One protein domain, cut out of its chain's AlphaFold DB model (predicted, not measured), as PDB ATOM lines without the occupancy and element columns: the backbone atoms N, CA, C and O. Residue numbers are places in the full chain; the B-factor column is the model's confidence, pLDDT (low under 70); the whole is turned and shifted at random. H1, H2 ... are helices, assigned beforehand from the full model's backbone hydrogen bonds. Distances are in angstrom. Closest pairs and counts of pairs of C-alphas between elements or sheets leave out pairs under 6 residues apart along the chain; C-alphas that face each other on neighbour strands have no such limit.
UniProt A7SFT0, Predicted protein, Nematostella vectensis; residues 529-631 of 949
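This is residues 529 to 631 of the 949 residues of the protein "Predicted protein" of Nematostella vectensis (UniProt A7SFT0). Two long helices, H1 and H6, run in nearly opposite directions with a gap between them, and shorter helices pack along it: H2 on one side, H3 on the other. H4 and H5 lie on the same side as H3, in a winding stretch that returns along H1 before H6 begins. The printed part has 103 residues, with six helices in the order H1 to H6 and no named strand, and is all helix. It is compact, with a radius of gyration of the C-alphas of 13.6 A, and elongated, spanning 45 by 25 by 22 A.

H1, residues 530 to 546, is close to but not clearly touching H2, residues 556 to 559; their closest C-alphas, Val 535 and Leu 559, are 5.9 A apart. H3, residues 568 to 576, touches H6, residues 607 to 629, at a shallow tilt of 28 degrees, opposite ways; their closest C-alphas, Met 575 and Gln 617, are 5.2 A apart. With residues 543 to 546 alone, H1 touches H5, residues 597 to 600; the closest C-alphas are those of Leu 543 and Val 597, at 6.5 A. H1 only just touches H4, residues 587 to 590, with 3 pairs of C-alphas within 8 A. H1 and H6 are apart. Every O i to N i+4 pair is within hydrogen-bond range in H1 and H3, and 18 of 19 in H6; H2, H4 and H5 are too short for such a pair.

H1 begins at C-alpha 530 (-32.282, -11.849, 31.548) and is 24.5 A long. H3 measures 12.9 A. H6, 33.5 A, ends at C-alpha 629 (-45.854, -13.001, 52.540).

The farthest C-alphas, Gly 549 and Asn 631, are 45.8 A apart. The printed part has no cut, and no link is long. Residues 577 to 603 are among those with pLDDT under 70.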
ATOM      1  N   SER A 529     -36.917 -12.967  32.081       67.31
ATOM      2  CA  SER A 529     -35.841 -12.437  32.906       67.31
ATOM      3  C   SER A 529     -34.489 -12.699  32.236       67.31
ATOM      4  O   SER A 529     -34.186 -13.818  31.815       67.31
ATOM      5  N   SER A 530     -33.616 -11.693  32.158       64.50
ATOM      6  CA  SER A 530     -32.282 -11.849  31.548       64.50
ATOM      7  C   SER A 530     -31.428 -12.914  32.255       64.50
ATOM      8  O   SER A 530     -30.659 -13.629  31.611       64.50
ATOM      9  N   ALA A 531     -31.624 -13.093  33.564       66.69
ATOM     10  CA  ALA A 531     -30.999 -14.158  34.341       66.69
ATOM     11  C   ALA A 531     -31.511 -15.561  33.956       66.69
ATOM     12  O   ALA A 531     -30.713 -16.494  33.843       66.69
ATOM     13  N   PHE A 532     -32.811 -15.715  33.681       71.81
ATOM     14  CA  PHE A 532     -33.388 -16.971  33.185       71.81
ATOM     15  C   PHE A 532     -32.803 -17.348  31.813       71.81
ATOM     16  O   PHE A 532     -32.435 -18.503  31.587       71.81
ATOM     17  N   LEU A 533     -32.611 -16.369  30.918       70.62
ATOM     18  CA  LEU A 533     -31.959 -16.592  29.619       70.62
ATOM     19  C   LEU A 533     -30.505 -17.073  29.764       70.62
ATOM     20  O   LEU A 533     -30.078 -17.970  29.029       70.62
ATOM     21  N   ASN A 534     -29.762 -16.540  30.739       70.50
ATOM     22  CA  ASN A 534     -28.400 -16.982  31.048       70.50
ATOM     23  C   ASN A 534     -28.368 -18.422  31.591       70.50
ATOM     24  O   ASN A 534     -27.571 -19.231  31.112       70.50
ATOM     25  N   VAL A 535     -29.272 -18.786  32.508       75.69
ATOM     26  CA  VAL A 535     -29.419 -20.179  32.977       75.69
ATOM     27  C   VAL A 535     -29.784 -21.114  31.825       75.69
ATOM     28  O   VAL A 535     -29.177 -22.180  31.687       75.69
ATOM     29  N   GLY A 536     -30.693 -20.691  30.943       73.31
ATOM     30  CA  GLY A 536     -31.005 -21.389  29.699       73.31
ATOM     31  C   GLY A 536     -29.755 -21.644  28.851       73.31
ATOM     32  O   GLY A 536     -29.514 -22.776  28.429       73.31
ATOM     33  N   HIS A 537     -28.900 -20.638  28.647       71.31
ATOM     34  CA  HIS A 537     -27.643 -20.807  27.910       71.31
ATOM     35  C   HIS A 537     -26.677 -21.780  28.615       71.31
ATOM     36  O   HIS A 537     -26.099 -22.657  27.963       71.31
ATOM     37  N   THR A 538     -26.527 -21.711  29.938       75.69
ATOM     38  CA  THR A 538     -25.644 -22.634  30.670       75.69
ATOM     39  C   THR A 538     -26.151 -24.077  30.610       75.69
ATOM     40  O   THR A 538     -25.374 -24.988  30.310       75.69
ATOM     41  N   LEU A 539     -27.464 -24.300  30.746       75.69
ATOM     42  CA  LEU A 539     -28.088 -25.612  30.542       75.69
ATOM     43  C   LEU A 539     -27.899 -26.109  29.093       75.69
ATOM     44  O   LEU A 539     -27.621 -27.291  28.872       75.69
ATOM     45  N   ALA A 540     -27.922 -25.205  28.104       74.00
ATOM     46  CA  ALA A 540     -27.582 -25.506  26.709       74.00
ATOM     47  C   ALA A 540     -26.164 -26.061  26.562       74.00
ATOM     48  O   ALA A 540     -25.922 -26.978  25.775       74.00
ATOM     49  N   MET A 541     -25.197 -25.443  27.243       75.44
ATOM     50  CA  MET A 541     -23.797 -25.856  27.189       75.44
ATOM     51  C   MET A 541     -23.582 -27.170  27.934       75.44
ATOM     52  O   MET A 541     -22.888 -28.040  27.406       75.44
ATOM     53  N   PHE A 542     -24.233 -27.356  29.085       79.62
ATOM     54  CA  PHE A 542     -24.234 -28.620  29.815       79.62
ATOM     55  C   PHE A 542     -24.742 -29.767  28.938       79.62
ATOM     56  O   PHE A 542     -23.973 -30.670  28.616       79.62
ATOM     57  N   LEU A 543     -25.987 -29.704  28.452       76.19
ATOM     58  CA  LEU A 543     -26.594 -30.787  27.671       76.19
ATOM     59  C   LEU A 543     -25.781 -31.111  26.401       76.19
ATOM     60  O   LEU A 543     -25.548 -32.282  26.093       76.19
ATOM     61  N   ARG A 544     -25.263 -30.090  25.700       76.75
ATOM     62  CA  ARG A 544     -24.417 -30.273  24.503       76.75
ATOM     63  C   ARG A 544     -23.025 -30.847  24.806       76.75
ATOM     64  O   ARG A 544     -22.433 -31.446  23.907       76.75
ATOM     65  N   ARG A 545     -22.493 -30.698  26.025       79.69
ATOM     66  CA  ARG A 545     -21.238 -31.337  26.473       79.69
ATOM     67  C   ARG A 545     -21.470 -32.753  27.007       79.69
ATOM     68  O   ARG A 545     -20.721 -33.653  26.633       79.69
ATOM     69  N   THR A 546     -22.541 -32.971  27.766       77.31
ATOM     70  CA  THR A 546     -22.941 -34.282  28.303       77.31
ATOM     71  C   THR A 546     -23.234 -35.282  27.178       77.31
ATOM     72  O   THR A 546     -22.692 -36.383  27.188       77.31
ATOM     73  N   VAL A 547     -23.950 -34.878  26.116       77.25
ATOM     74  CA  VAL A 547     -24.151 -35.710  24.900       77.25
ATOM     75  C   VAL A 547     -22.837 -36.033  24.160       77.25
ATOM     76  O   VAL A 547     -22.776 -36.998  23.398       77.25
ATOM     77  N   ARG A 548     -21.764 -35.263  24.384       80.00
ATOM     78  CA  ARG A 548     -20.420 -35.517  23.831       80.00
ATOM     79  C   ARG A 548     -19.521 -36.344  24.760       80.00
ATOM     80  O   ARG A 548     -18.363 -36.552  24.417       80.00
ATOM     81  N   GLY A 549     -20.018 -36.786  25.920       76.88
ATOM     82  CA  GLY A 549     -19.226 -37.515  26.917       76.88
ATOM     83  C   GLY A 549     -18.121 -36.677  27.572       76.88
ATOM     84  O   GLY A 549     -17.169 -37.237  28.110       76.88
ATOM     85  N   LEU A 550     -18.211 -35.344  27.505       77.56
ATOM     86  CA  LEU A 550     -17.253 -34.446  28.148       77.56
ATOM     87  C   LEU A 550     -17.663 -34.194  29.604       77.56
ATOM     88  O   LEU A 550     -18.853 -33.990  29.852       77.56
ATOM     89  N   PRO A 551     -16.715 -34.109  30.556       70.81
ATOM     90  CA  PRO A 551     -17.031 -33.703  31.917       70.81
ATOM     91  C   PRO A 551     -17.594 -32.276  31.940       70.81
ATOM     92  O   PRO A 551     -17.147 -31.382  31.205       70.81
ATOM     93  N   VAL A 552     -18.593 -32.073  32.796       69.06
ATOM     94  CA  VAL A 552     -19.222 -30.781  33.076       69.06
ATOM     95  C   VAL A 552     -19.651 -30.770  34.539       69.06
ATOM     96  O   VAL A 552     -20.196 -31.760  35.020       69.06
ATOM     97  N   GLN A 553     -19.437 -29.649  35.215       76.94
ATOM     98  CA  GLN A 553     -20.050 -29.349  36.506       76.94
ATOM     99  C   GLN A 553     -21.147 -28.299  36.290       76.94
ATOM    100  O   GLN A 553     -21.107 -27.540  35.320       76.94
ATOM    101  N   LEU A 554     -22.133 -28.281  37.183       76.81
ATOM    102  CA  LEU A 554     -23.186 -27.272  37.245       76.81
ATOM    103  C   LEU A 554     -23.056 -26.583  38.599       76.81
ATOM    104  O   LEU A 554     -23.192 -27.242  39.626       76.81
ATOM    105  N   ASN A 555     -22.787 -25.279  38.611       82.00
ATOM    106  CA  ASN A 555     -22.795 -24.516  39.851       82.00
ATOM    107  C   ASN A 555     -24.249 -24.200  40.224       82.00
ATOM    108  O   ASN A 555     -24.839 -23.241  39.725       82.00
ATOM    109  N   VAL A 556     -24.849 -25.055  41.057       78.38
ATOM    110  CA  VAL A 556     -26.256 -24.932  41.454       78.38
ATOM    111  C   VAL A 556     -26.507 -23.602  42.162       78.38
ATOM    112  O   VAL A 556     -27.514 -22.958  41.883       78.38
ATOM    113  N   ASP A 557     -25.596 -23.140  43.021       79.19
ATOM    114  CA  ASP A 557     -25.806 -21.923  43.814       79.19
ATOM    115  C   ASP A 557     -25.792 -20.634  42.978       79.19
ATOM    116  O   ASP A 557     -26.546 -19.704  43.281       79.19
ATOM    117  N   GLU A 558     -24.984 -20.612  41.912       80.00
ATOM    118  CA  GLU A 558     -24.900 -19.550  40.898       80.00
ATOM    119  C   GLU A 558     -26.123 -19.571  39.970       80.00
ATOM    120  O   GLU A 558     -26.817 -18.565  39.834       80.00
ATOM    121  N   LEU A 559     -26.472 -20.740  39.416       76.19
ATOM    122  CA  LEU A 559     -27.645 -20.911  38.544       76.19
ATOM    123  C   LEU A 559     -28.983 -20.648  39.253       76.19
ATOM    124  O   LEU A 559     -29.999 -20.443  38.595       76.19
ATOM    125  N   THR A 560     -28.997 -20.649  40.585       78.25
ATOM    126  CA  THR A 560     -30.186 -20.398  41.409       78.25
ATOM    127  C   THR A 560     -30.112 -19.069  42.183       78.25
ATOM    128  O   THR A 560     -30.945 -18.825  43.058       78.25
ATOM    129  N   ALA A 561     -29.126 -18.200  41.915       78.94
ATOM    130  CA  ALA A 561     -28.932 -16.932  42.638       78.94
ATOM    131  C   ALA A 561     -30.025 -15.884  42.342       78.94
ATOM    132  O   ALA A 561     -30.507 -15.201  43.250       78.94
ATOM    133  N   ASP A 562     -30.453 -15.795  41.082       76.44
ATOM    134  CA  ASP A 562     -31.345 -14.738  40.583       76.44
ATOM    135  C   ASP A 562     -32.828 -15.131  40.500       76.44
ATOM    136  O   ASP A 562     -33.640 -14.356  40.005       76.44
ATOM    137  N   ILE A 563     -33.208 -16.291  41.051       77.50
ATOM    138  CA  ILE A 563     -34.590 -16.820  41.113       77.50
ATOM    139  C   ILE A 563     -35.627 -15.777  41.572       77.50
ATOM    140  O   ILE A 563     -36.742 -15.722  41.057       77.50
ATOM    141  N   LYS A 564     -35.235 -14.896  42.498       72.94
ATOM    142  CA  LYS A 564     -36.024 -13.749  42.983       72.94
ATOM    143  C   LYS A 564     -36.505 -12.784  41.887       72.94
ATOM    144  O   LYS A 564     -37.504 -12.101  42.100       72.94
ATOM    145  N   TYR A 565     -35.837 -12.744  40.735       70.12
ATOM    146  CA  TYR A 565     -36.128 -11.874  39.589       70.12
ATOM    147  C   TYR A 565     -36.798 -12.605  38.413       70.12
ATOM    148  O   TYR A 565     -36.875 -12.045  37.321       70.12
ATOM    149  N   TRP A 566     -37.232 -13.857  38.592       74.19
ATOM    150  CA  TRP A 566     -37.885 -14.647  37.541       74.19
ATOM    151  C   TRP A 566     -39.408 -14.615  37.683       74.19
ATOM    152  O   TRP A 566     -39.946 -14.425  38.780       74.19
ATOM    153  N   LEU A 567     -40.121 -14.840  36.587       70.94
ATOM    154  CA  LEU A 567     -41.568 -15.020  36.588       70.94
ATOM    155  C   LEU A 567     -41.976 -16.368  37.184       70.94
ATOM    156  O   LEU A 567     -41.209 -17.326  37.283       70.94
ATOM    157  N   SER A 568     -43.238 -16.437  37.587       72.12
ATOM    158  CA  SER A 568     -43.791 -17.591  38.298       72.12
ATOM    159  C   SER A 568     -43.847 -18.851  37.423       72.12
ATOM    160  O   SER A 568     -43.629 -19.955  37.919       72.12
ATOM    161  N   TRP A 569     -44.055 -18.689  36.112       69.50
ATOM    162  CA  TRP A 569     -43.984 -19.781  35.139       69.50
ATOM    163  C   TRP A 569     -42.545 -20.087  34.679       69.50
ATOM    164  O   TRP A 569     -42.236 -21.258  34.490       69.50
ATOM    165  N   GLU A 570     -41.631 -19.104  34.616       74.88
ATOM    166  CA  GLU A 570     -40.189 -19.353  34.390       74.88
ATOM    167  C   GLU A 570     -39.631 -20.296  35.471       74.88
ATOM    168  O   GLU A 570     -38.918 -21.261  35.187       74.88
ATOM    169  N   LEU A 571     -40.013 -20.055  36.731       76.38
ATOM    170  CA  LEU A 571     -39.682 -20.936  37.848       76.38
ATOM    171  C   LEU A 571     -40.327 -22.319  37.697       76.38
ATOM    172  O   LEU A 571     -39.653 -23.319  37.934       76.38
ATOM    173  N   HIS A 572     -41.592 -22.400  37.276       73.88
ATOM    174  CA  HIS A 572     -42.289 -23.675  37.089       73.88
ATOM    175  C   HIS A 572     -41.633 -24.553  36.007       73.88
ATOM    176  O   HIS A 572     -41.352 -25.726  36.272       73.88
ATOM    177  N   ASP A 573     -41.308 -23.981  34.842       71.69
ATOM    178  CA  ASP A 573     -40.668 -24.686  33.721       71.69
ATOM    179  C   ASP A 573     -39.307 -25.286  34.115       71.69
ATOM    180  O   ASP A 573     -38.996 -26.428  33.766       71.69
ATOM    181  N   ILE A 574     -38.493 -24.543  34.877       70.88
ATOM    182  CA  ILE A 574     -37.173 -25.013  35.324       70.88
ATOM    183  C   ILE A 574     -37.252 -25.943  36.547       70.88
ATOM    184  O   ILE A 574     -36.474 -26.892  36.625       70.88
ATOM    185  N   MET A 575     -38.202 -25.763  37.474       74.75
ATOM    186  CA  MET A 575     -38.389 -26.672  38.622       74.75
ATOM    187  C   MET A 575     -38.659 -28.124  38.205       74.75
ATOM    188  O   MET A 575     -38.271 -29.057  38.915       74.75
ATOM    189  N   GLU A 576     -39.340 -28.327  37.079       73.06
ATOM    190  CA  GLU A 576     -39.645 -29.659  36.555       73.06
ATOM    191  C   GLU A 576     -38.521 -30.242  35.681       73.06
ATOM    192  O   GLU A 576     -38.443 -31.460  35.549       73.06
ATOM    193  N   MET A 577     -37.598 -29.416  35.165       66.38
ATOM    194  CA  MET A 577     -36.478 -29.809  34.284       66.38
ATOM    195  C   MET A 577     -36.888 -30.516  32.971       66.38
ATOM    196  O   MET A 577     -36.061 -31.150  32.310       66.38
ATOM    197  N   ASP A 578     -38.150 -30.383  32.552       64.44
ATOM    198  CA  ASP A 578     -38.687 -30.995  31.334       64.44
ATOM    199  C   ASP A 578     -38.471 -30.098  30.102       64.44
ATOM    200  O   ASP A 578     -39.099 -29.050  29.965       64.44
ATOM    201  N   LEU A 579     -37.650 -30.531  29.134       57.41
ATOM    202  CA  LEU A 579     -37.475 -29.822  27.851       57.41
ATOM    203  C   LEU A 579     -38.752 -29.733  26.991       57.41
ATOM    204  O   LEU A 579     -38.771 -28.988  26.009       57.41
ATOM    205  N   SER A 580     -39.818 -30.471  27.311       54.47
ATOM    206  CA  SER A 580     -41.126 -30.275  26.681       54.47
ATOM    207  C   SER A 580     -41.814 -28.988  27.159       54.47
ATOM    208  O   SER A 580     -42.536 -28.377  26.365       54.47
ATOM    209  N   ARG A 581     -41.516 -28.545  28.392       54.81
ATOM    210  CA  ARG A 581     -42.009 -27.315  29.037       54.81
ATOM    211  C   ARG A 581     -41.016 -26.156  28.978       54.81
ATOM    212  O   ARG A 581     -41.437 -25.037  28.711       54.81
ATOM    213  N   ILE A 582     -39.705 -26.425  29.050       59.19
ATOM    214  CA  ILE A 582     -38.619 -25.468  28.748       59.19
ATOM    215  C   ILE A 582     -38.567 -25.203  27.223       59.19
ATOM    216  O   ILE A 582     -37.619 -25.526  26.506       59.19
ATOM    217  N   ARG A 583     -39.662 -24.628  26.721       51.12
ATOM    218  CA  ARG A 583     -39.880 -24.069  25.384       51.12
ATOM    219  C   ARG A 583     -39.965 -22.554  25.431       51.12
ATOM    220  O   ARG A 583     -39.687 -21.903  24.426       51.12
ATOM    221  N   CYS A 584     -40.385 -22.015  26.573       47.31
ATOM    222  CA  CYS A 584     -40.577 -20.597  26.792       47.31
ATOM    223  C   CYS A 584     -39.252 -19.867  26.515       47.31
ATOM    224  O   CYS A 584     -38.228 -20.122  27.157       47.31
ATOM    225  N   GLY A 585     -39.267 -19.029  25.470       48.41
ATOM    226  CA  GLY A 585     -38.172 -18.167  25.015       48.41
ATOM    227  C   GLY A 585     -36.995 -18.896  24.359       48.41
ATOM    228  O   GLY A 585     -36.477 -18.478  23.327       48.41
ATOM    229  N   THR A 586     -36.565 -20.016  24.930       49.16
ATOM    230  CA  THR A 586     -35.286 -20.686  24.670       49.16
ATOM    231  C   THR A 586     -35.222 -21.466  23.346       49.16
ATOM    232  O   THR A 586     -34.596 -22.517  23.240       49.16
ATOM    233  N   HIS A 587     -35.751 -20.918  22.250       49.00
ATOM    234  CA  HIS A 587     -35.623 -21.501  20.907       49.00
ATOM    235  C   HIS A 587     -34.146 -21.608  20.431       49.00
ATOM    236  O   HIS A 587     -33.823 -22.373  19.515       49.00
ATOM    237  N   ALA A 588     -33.226 -20.894  21.093       44.25
ATOM    238  CA  ALA A 588     -31.776 -21.058  20.960       44.25
ATOM    239  C   ALA A 588     -31.221 -22.351  21.607       44.25
ATOM    240  O   ALA A 588     -30.221 -22.877  21.109       44.25
ATOM    241  N   LEU A 589     -31.875 -22.911  22.642       45.03
ATOM    242  CA  LEU A 589     -31.628 -24.291  23.090       45.03
ATOM    243  C   LEU A 589     -31.953 -25.235  21.935       45.03
ATOM    244  O   LEU A 589     -31.072 -25.881  21.361       45.03
ATOM    245  N   THR A 590     -33.235 -25.272  21.571       47.59
ATOM    246  CA  THR A 590     -33.824 -26.324  20.738       47.59
ATOM    247  C   THR A 590     -33.198 -26.403  19.347       47.59
ATOM    248  O   THR A 590     -32.990 -27.503  18.844       47.59
ATOM    249  N   LYS A 591     -32.761 -25.276  18.762       49.41
ATOM    250  CA  LYS A 591     -32.035 -25.245  17.473       49.41
ATOM    251  C   LYS A 591     -30.700 -26.003  17.443       49.41
ATOM    252  O   LYS A 591     -30.177 -26.230  16.356       49.41
ATOM    253  N   THR A 592     -30.123 -26.377  18.589       47.78
ATOM    254  CA  THR A 592     -28.877 -27.176  18.654       47.78
ATOM    255  C   THR A 592     -28.929 -28.330  19.664       47.78
ATOM    256  O   THR A 592     -27.904 -28.947  19.971       47.78
ATOM    257  N   VAL A 593     -30.128 -28.649  20.153       52.50
ATOM    258  CA  VAL A 593     -30.435 -29.869  20.905       52.50
ATOM    259  C   VAL A 593     -30.322 -31.047  19.934       52.50
ATOM    260  O   VAL A 593     -31.100 -31.180  18.997       52.50
ATOM    261  N   SER A 594     -29.295 -31.878  20.123       55.84
ATOM    262  CA  SER A 594     -29.139 -33.130  19.372       55.84
ATOM    263  C   SER A 594     -30.306 -34.073  19.674       55.84
ATOM    264  O   SER A 594     -30.801 -34.088  20.798       55.84
ATOM    265  N   GLU A 595     -30.669 -34.934  18.720       60.47
ATOM    266  CA  GLU A 595     -31.662 -36.014  18.886       60.47
ATOM    267  C   GLU A 595     -31.401 -36.921  20.107       60.47
ATOM    268  O   GLU A 595     -32.316 -37.577  20.589       60.47
ATOM    269  N   ARG A 596     -30.167 -36.921  20.638       61.47
ATOM    270  CA  ARG A 596     -29.737 -37.659  21.840       61.47
ATOM    271  C   ARG A 596     -29.892 -36.895  23.162       61.47
ATOM    272  O   ARG A 596     -29.632 -37.448  24.223       61.47
ATOM    273  N   VAL A 597     -30.267 -35.616  23.142       67.00
ATOM    274  CA  VAL A 597     -30.520 -34.844  24.375       67.00
ATOM    275  C   VAL A 597     -31.759 -35.359  25.129       67.00
ATOM    276  O   VAL A 597     -31.660 -35.485  26.348       67.00
ATOM    277  N   PRO A 598     -32.876 -35.746  24.473       67.00
ATOM    278  CA  PRO A 598     -33.967 -36.457  25.139       67.00
ATOM    279  C   PRO A 598     -33.528 -37.728  25.880       67.00
ATOM    280  O   PRO A 598     -34.105 -38.042  26.915       67.00
ATOM    281  N   ASP A 599     -32.489 -38.440  25.419       69.31
ATOM    282  CA  ASP A 599     -31.956 -39.611  26.137       69.31
ATOM    283  C   ASP A 599     -31.292 -39.238  27.471       69.31
ATOM    284  O   ASP A 599     -31.402 -39.988  28.437       69.31
ATOM    285  N   VAL A 600     -30.649 -38.066  27.545       69.06
ATOM    286  CA  VAL A 600     -30.001 -37.531  28.762       69.06
ATOM    287  C   VAL A 600     -31.029 -37.073  29.808       69.06
ATOM    288  O   VAL A 600     -30.683 -36.912  30.975       69.06
ATOM    289  N   LEU A 601     -32.288 -36.881  29.408       67.81
ATOM    290  CA  LEU A 601     -33.377 -36.374  30.250       67.81
ATOM    291  C   LEU A 601     -34.463 -37.424  30.538       67.81
ATOM    292  O   LEU A 601     -35.488 -37.113  31.142       67.81
ATOM    293  N   LYS A 602     -34.248 -38.685  30.148       69.81
ATOM    294  CA  LYS A 602     -35.100 -39.798  30.582       69.81
ATOM    295  C   LYS A 602     -34.972 -39.970  32.095       69.81
ATOM    296  O   LYS A 602     -33.865 -40.063  32.615       69.81
ATOM    297  N   HIS A 603     -36.102 -40.040  32.795       69.19
ATOM    298  CA  HIS A 603     -36.101 -40.309  34.230       69.19
ATOM    299  C   HIS A 603     -35.715 -41.777  34.518       69.19
ATOM    300  O   HIS A 603     -36.173 -42.669  33.797       69.19
ATOM    301  N   PRO A 604     -34.929 -42.056  35.579       70.56
ATOM    302  CA  PRO A 604     -34.329 -41.095  36.510       70.56
ATOM    303  C   PRO A 604     -33.185 -40.292  35.868       70.56
ATOM    304  O   PRO A 604     -32.310 -40.861  35.220       70.56
ATOM    305  N   LEU A 605     -33.186 -38.972  36.085       76.19
ATOM    306  CA  LEU A 605     -32.189 -38.055  35.519       76.19
ATOM    307  C   LEU A 605     -30.753 -38.435  35.945       76.19
ATOM    308  O   LEU A 605     -30.570 -38.985  37.033       76.19
ATOM    309  N   PRO A 606     -29.713 -38.096  35.161       77.38
ATOM    310  CA  PRO A 606     -28.320 -38.179  35.599       77.38
ATOM    311  C   PRO A 606     -28.083 -37.412  36.918       77.38
ATOM    312  O   PRO A 606     -28.663 -36.337  37.082       77.38
ATOM    313  N   PRO A 607     -27.203 -37.875  37.831       80.56
ATOM    314  CA  PRO A 607     -27.037 -37.257  39.152       80.56
ATOM    315  C   PRO A 607     -26.799 -35.731  39.157       80.56
ATOM    316  O   PRO A 607     -27.490 -35.060  39.919       80.56
ATOM    317  N   PRO A 608     -25.970 -35.133  38.268       76.56
ATOM    318  CA  PRO A 608     -25.796 -33.672  38.233       76.56
ATOM    319  C   PRO A 608     -27.062 -32.894  37.835       76.56
ATOM    320  O   PRO A 608     -27.189 -31.714  38.147       76.56
ATOM    321  N   LEU A 609     -28.005 -33.538  37.134       76.81
ATOM    322  CA  LEU A 609     -29.308 -32.955  36.809       76.81
ATOM    323  C   LEU A 609     -30.337 -33.177  37.927       76.81
ATOM    324  O   LEU A 609     -31.191 -32.317  38.107       76.81
ATOM    325  N   GLN A 610     -30.238 -34.261  38.708       83.19
ATOM    326  CA  GLN A 610     -31.035 -34.430  39.934       83.19
ATOM    327  C   GLN A 610     -30.656 -33.380  40.987       83.19
ATOM    328  O   GLN A 610     -31.528 -32.742  41.569       83.19
ATOM    329  N   GLU A 611     -29.355 -33.167  41.197       82.56
ATOM    330  CA  GLU A 611     -28.814 -32.167  42.121       82.56
ATOM    331  C   GLU A 611     -29.273 -30.748  41.745       82.56
ATOM    332  O   GLU A 611     -29.835 -30.030  42.576       82.56
ATOM    333  N   LEU A 612     -29.160 -30.389  40.459       80.31
ATOM    334  CA  LEU A 612     -29.672 -29.126  39.925       80.31
ATOM    335  C   LEU A 612     -31.201 -28.995  40.082       80.31
ATOM    336  O   LEU A 612     -31.681 -27.945  40.511       80.31
ATOM    337  N   GLN A 613     -31.969 -30.053  39.786       84.12
ATOM    338  CA  GLN A 613     -33.430 -30.064  39.936       84.12
ATOM    339  C   GLN A 613     -33.851 -29.828  41.393       84.12
ATOM    340  O   GLN A 613     -34.722 -28.999  41.661       84.12
ATOM    341  N   HIS A 614     -33.216 -30.514  42.347       85.12
ATOM    342  CA  HIS A 614     -33.486 -30.324  43.771       85.12
ATOM    343  C   HIS A 614     -33.107 -28.915  44.251       85.12
ATOM    344  O   HIS A 614     -33.873 -28.322  45.014       85.12
ATOM    345  N   GLY A 615     -32.002 -28.345  43.760       84.19
ATOM    346  CA  GLY A 615     -31.610 -26.959  44.034       84.19
ATOM    347  C   GLY A 615     -32.655 -25.936  43.573       84.19
ATOM    348  O   GLY A 615     -33.103 -25.109  44.374       84.19
ATOM    349  N   PHE A 616     -33.114 -26.037  42.319       83.56
ATOM    350  CA  PHE A 616     -34.194 -25.189  41.797       83.56
ATOM    351  C   PHE A 616     -35.486 -25.344  42.603       83.56
ATOM    352  O   PHE A 616     -36.067 -24.347  43.031       83.56
ATOM    353  N   GLN A 617     -35.915 -26.579  42.875       85.81
ATOM    354  CA  GLN A 617     -37.135 -26.837  43.643       85.81
ATOM    355  C   GLN A 617     -37.064 -26.335  45.089       85.81
ATOM    356  O   GLN A 617     -38.101 -25.958  45.634       85.81
ATOM    357  N   ALA A 618     -35.888 -26.330  45.718       85.50
ATOM    358  CA  ALA A 618     -35.705 -25.794  47.062       85.50
ATOM    359  C   ALA A 618     -35.804 -24.259  47.072       85.50
ATOM    360  O   ALA A 618     -36.630 -23.705  47.799       85.50
ATOM    361  N   ARG A 619     -35.017 -23.569  46.233       83.88
ATOM    362  CA  ARG A 619     -34.984 -22.096  46.220       83.88
ATOM    363  C   ARG A 619     -36.273 -21.471  45.677       83.88
ATOM    364  O   ARG A 619     -36.727 -20.469  46.225       83.88
ATOM    365  N   ALA A 620     -36.913 -22.071  44.671       82.50
ATOM    366  CA  ALA A 620     -38.171 -21.554  44.128       82.50
ATOM    367  C   ALA A 620     -39.331 -21.623  45.141       82.50
ATOM    368  O   ALA A 620     -40.112 -20.680  45.234       82.50
ATOM    369  N   LYS A 621     -39.425 -22.688  45.955       85.00
ATOM    370  CA  LYS A 621     -40.449 -22.800  47.017       85.00
ATOM    371  C   LYS A 621     -40.326 -21.693  48.065       85.00
ATOM    372  O   LYS A 621     -41.342 -21.150  48.491       85.00
ATOM    373  N   GLU A 622     -39.099 -21.341  48.447       85.38
ATOM    374  CA  GLU A 622     -38.851 -20.231  49.372       85.38
ATOM    375  C   GLU A 622     -39.189 -18.871  48.739       85.38
ATOM    376  O   GLU A 622     -39.781 -18.020  49.398       85.38
ATOM    377  N   GLU A 623     -38.913 -18.677  47.446       82.44
ATOM    378  CA  GLU A 623     -39.282 -17.448  46.731       82.44
ATOM    379  C   GLU A 623     -40.804 -17.284  46.567       82.44
ATOM    380  O   GLU A 623     -41.322 -16.190  46.793       82.44
ATOM    381  N   PHE A 624     -41.550 -18.354  46.256       82.12
ATOM    382  CA  PHE A 624     -43.019 -18.314  46.249       82.12
ATOM    383  C   PHE A 624     -43.568 -17.917  47.624       82.12
ATOM    384  O   PHE A 624     -44.364 -16.980  47.726       82.12
ATOM    385  N   ARG A 625     -43.062 -18.551  48.693       84.75
ATOM    386  CA  ARG A 625     -43.398 -18.214  50.083       84.75
ATOM    387  C   ARG A 625     -43.068 -16.750  50.401       84.75
ATOM    388  O   ARG A 625     -43.847 -16.079  51.074       84.75
ATOM    389  N   ARG A 626     -41.940 -16.220  49.914       83.00
ATOM    390  CA  ARG A 626     -41.545 -14.814  50.102       83.00
ATOM    391  C   ARG A 626     -42.499 -13.844  49.396       83.00
ATOM    392  O   ARG A 626     -42.863 -12.834  49.995       83.00
ATOM    393  N   ARG A 627     -42.910 -14.132  48.155       76.88
ATOM    394  CA  ARG A 627     -43.840 -13.287  47.375       76.88
ATOM    395  C   ARG A 627     -45.227 -13.225  48.005       76.88
ATOM    396  O   ARG A 627     -45.765 -12.131  48.145       76.88
ATOM    397  N   GLU A 628     -45.745 -14.367  48.451       80.94
ATOM    398  CA  GLU A 628     -47.025 -14.477  49.160       80.94
ATOM    399  C   GLU A 628     -47.028 -13.643  50.455       80.94
ATOM    400  O   GLU A 628     -47.900 -12.797  50.644       80.94
ATOM    401  N   ASN A 629     -45.992 -13.776  51.295       84.75
ATOM    402  CA  ASN A 629     -45.854 -13.001  52.540       84.75
ATOM    403  C   ASN A 629     -45.682 -11.481  52.332       84.75
ATOM    404  O   ASN A 629     -45.867 -10.714  53.275       84.75
ATOM    405  N   LEU A 630     -45.312 -11.039  51.126       78.94
ATOM    406  CA  LEU A 630     -45.144  -9.626  50.769       78.94
ATOM    407  C   LEU A 630     -46.261  -9.099  49.850       78.94
ATOM    408  O   LEU A 630     -46.205  -7.941  49.443       78.94
ATOM    409  N   ASN A 631     -47.260  -9.930  49.529       75.19
ATOM    410  CA  ASN A 631     -48.365  -9.624  48.616       75.19
ATOM    411  C   ASN A 631     -47.907  -9.049  47.254       75.19
ATOM    412  O   ASN A 631     -48.511  -8.117  46.723       75.19
TER     413      ASN A 631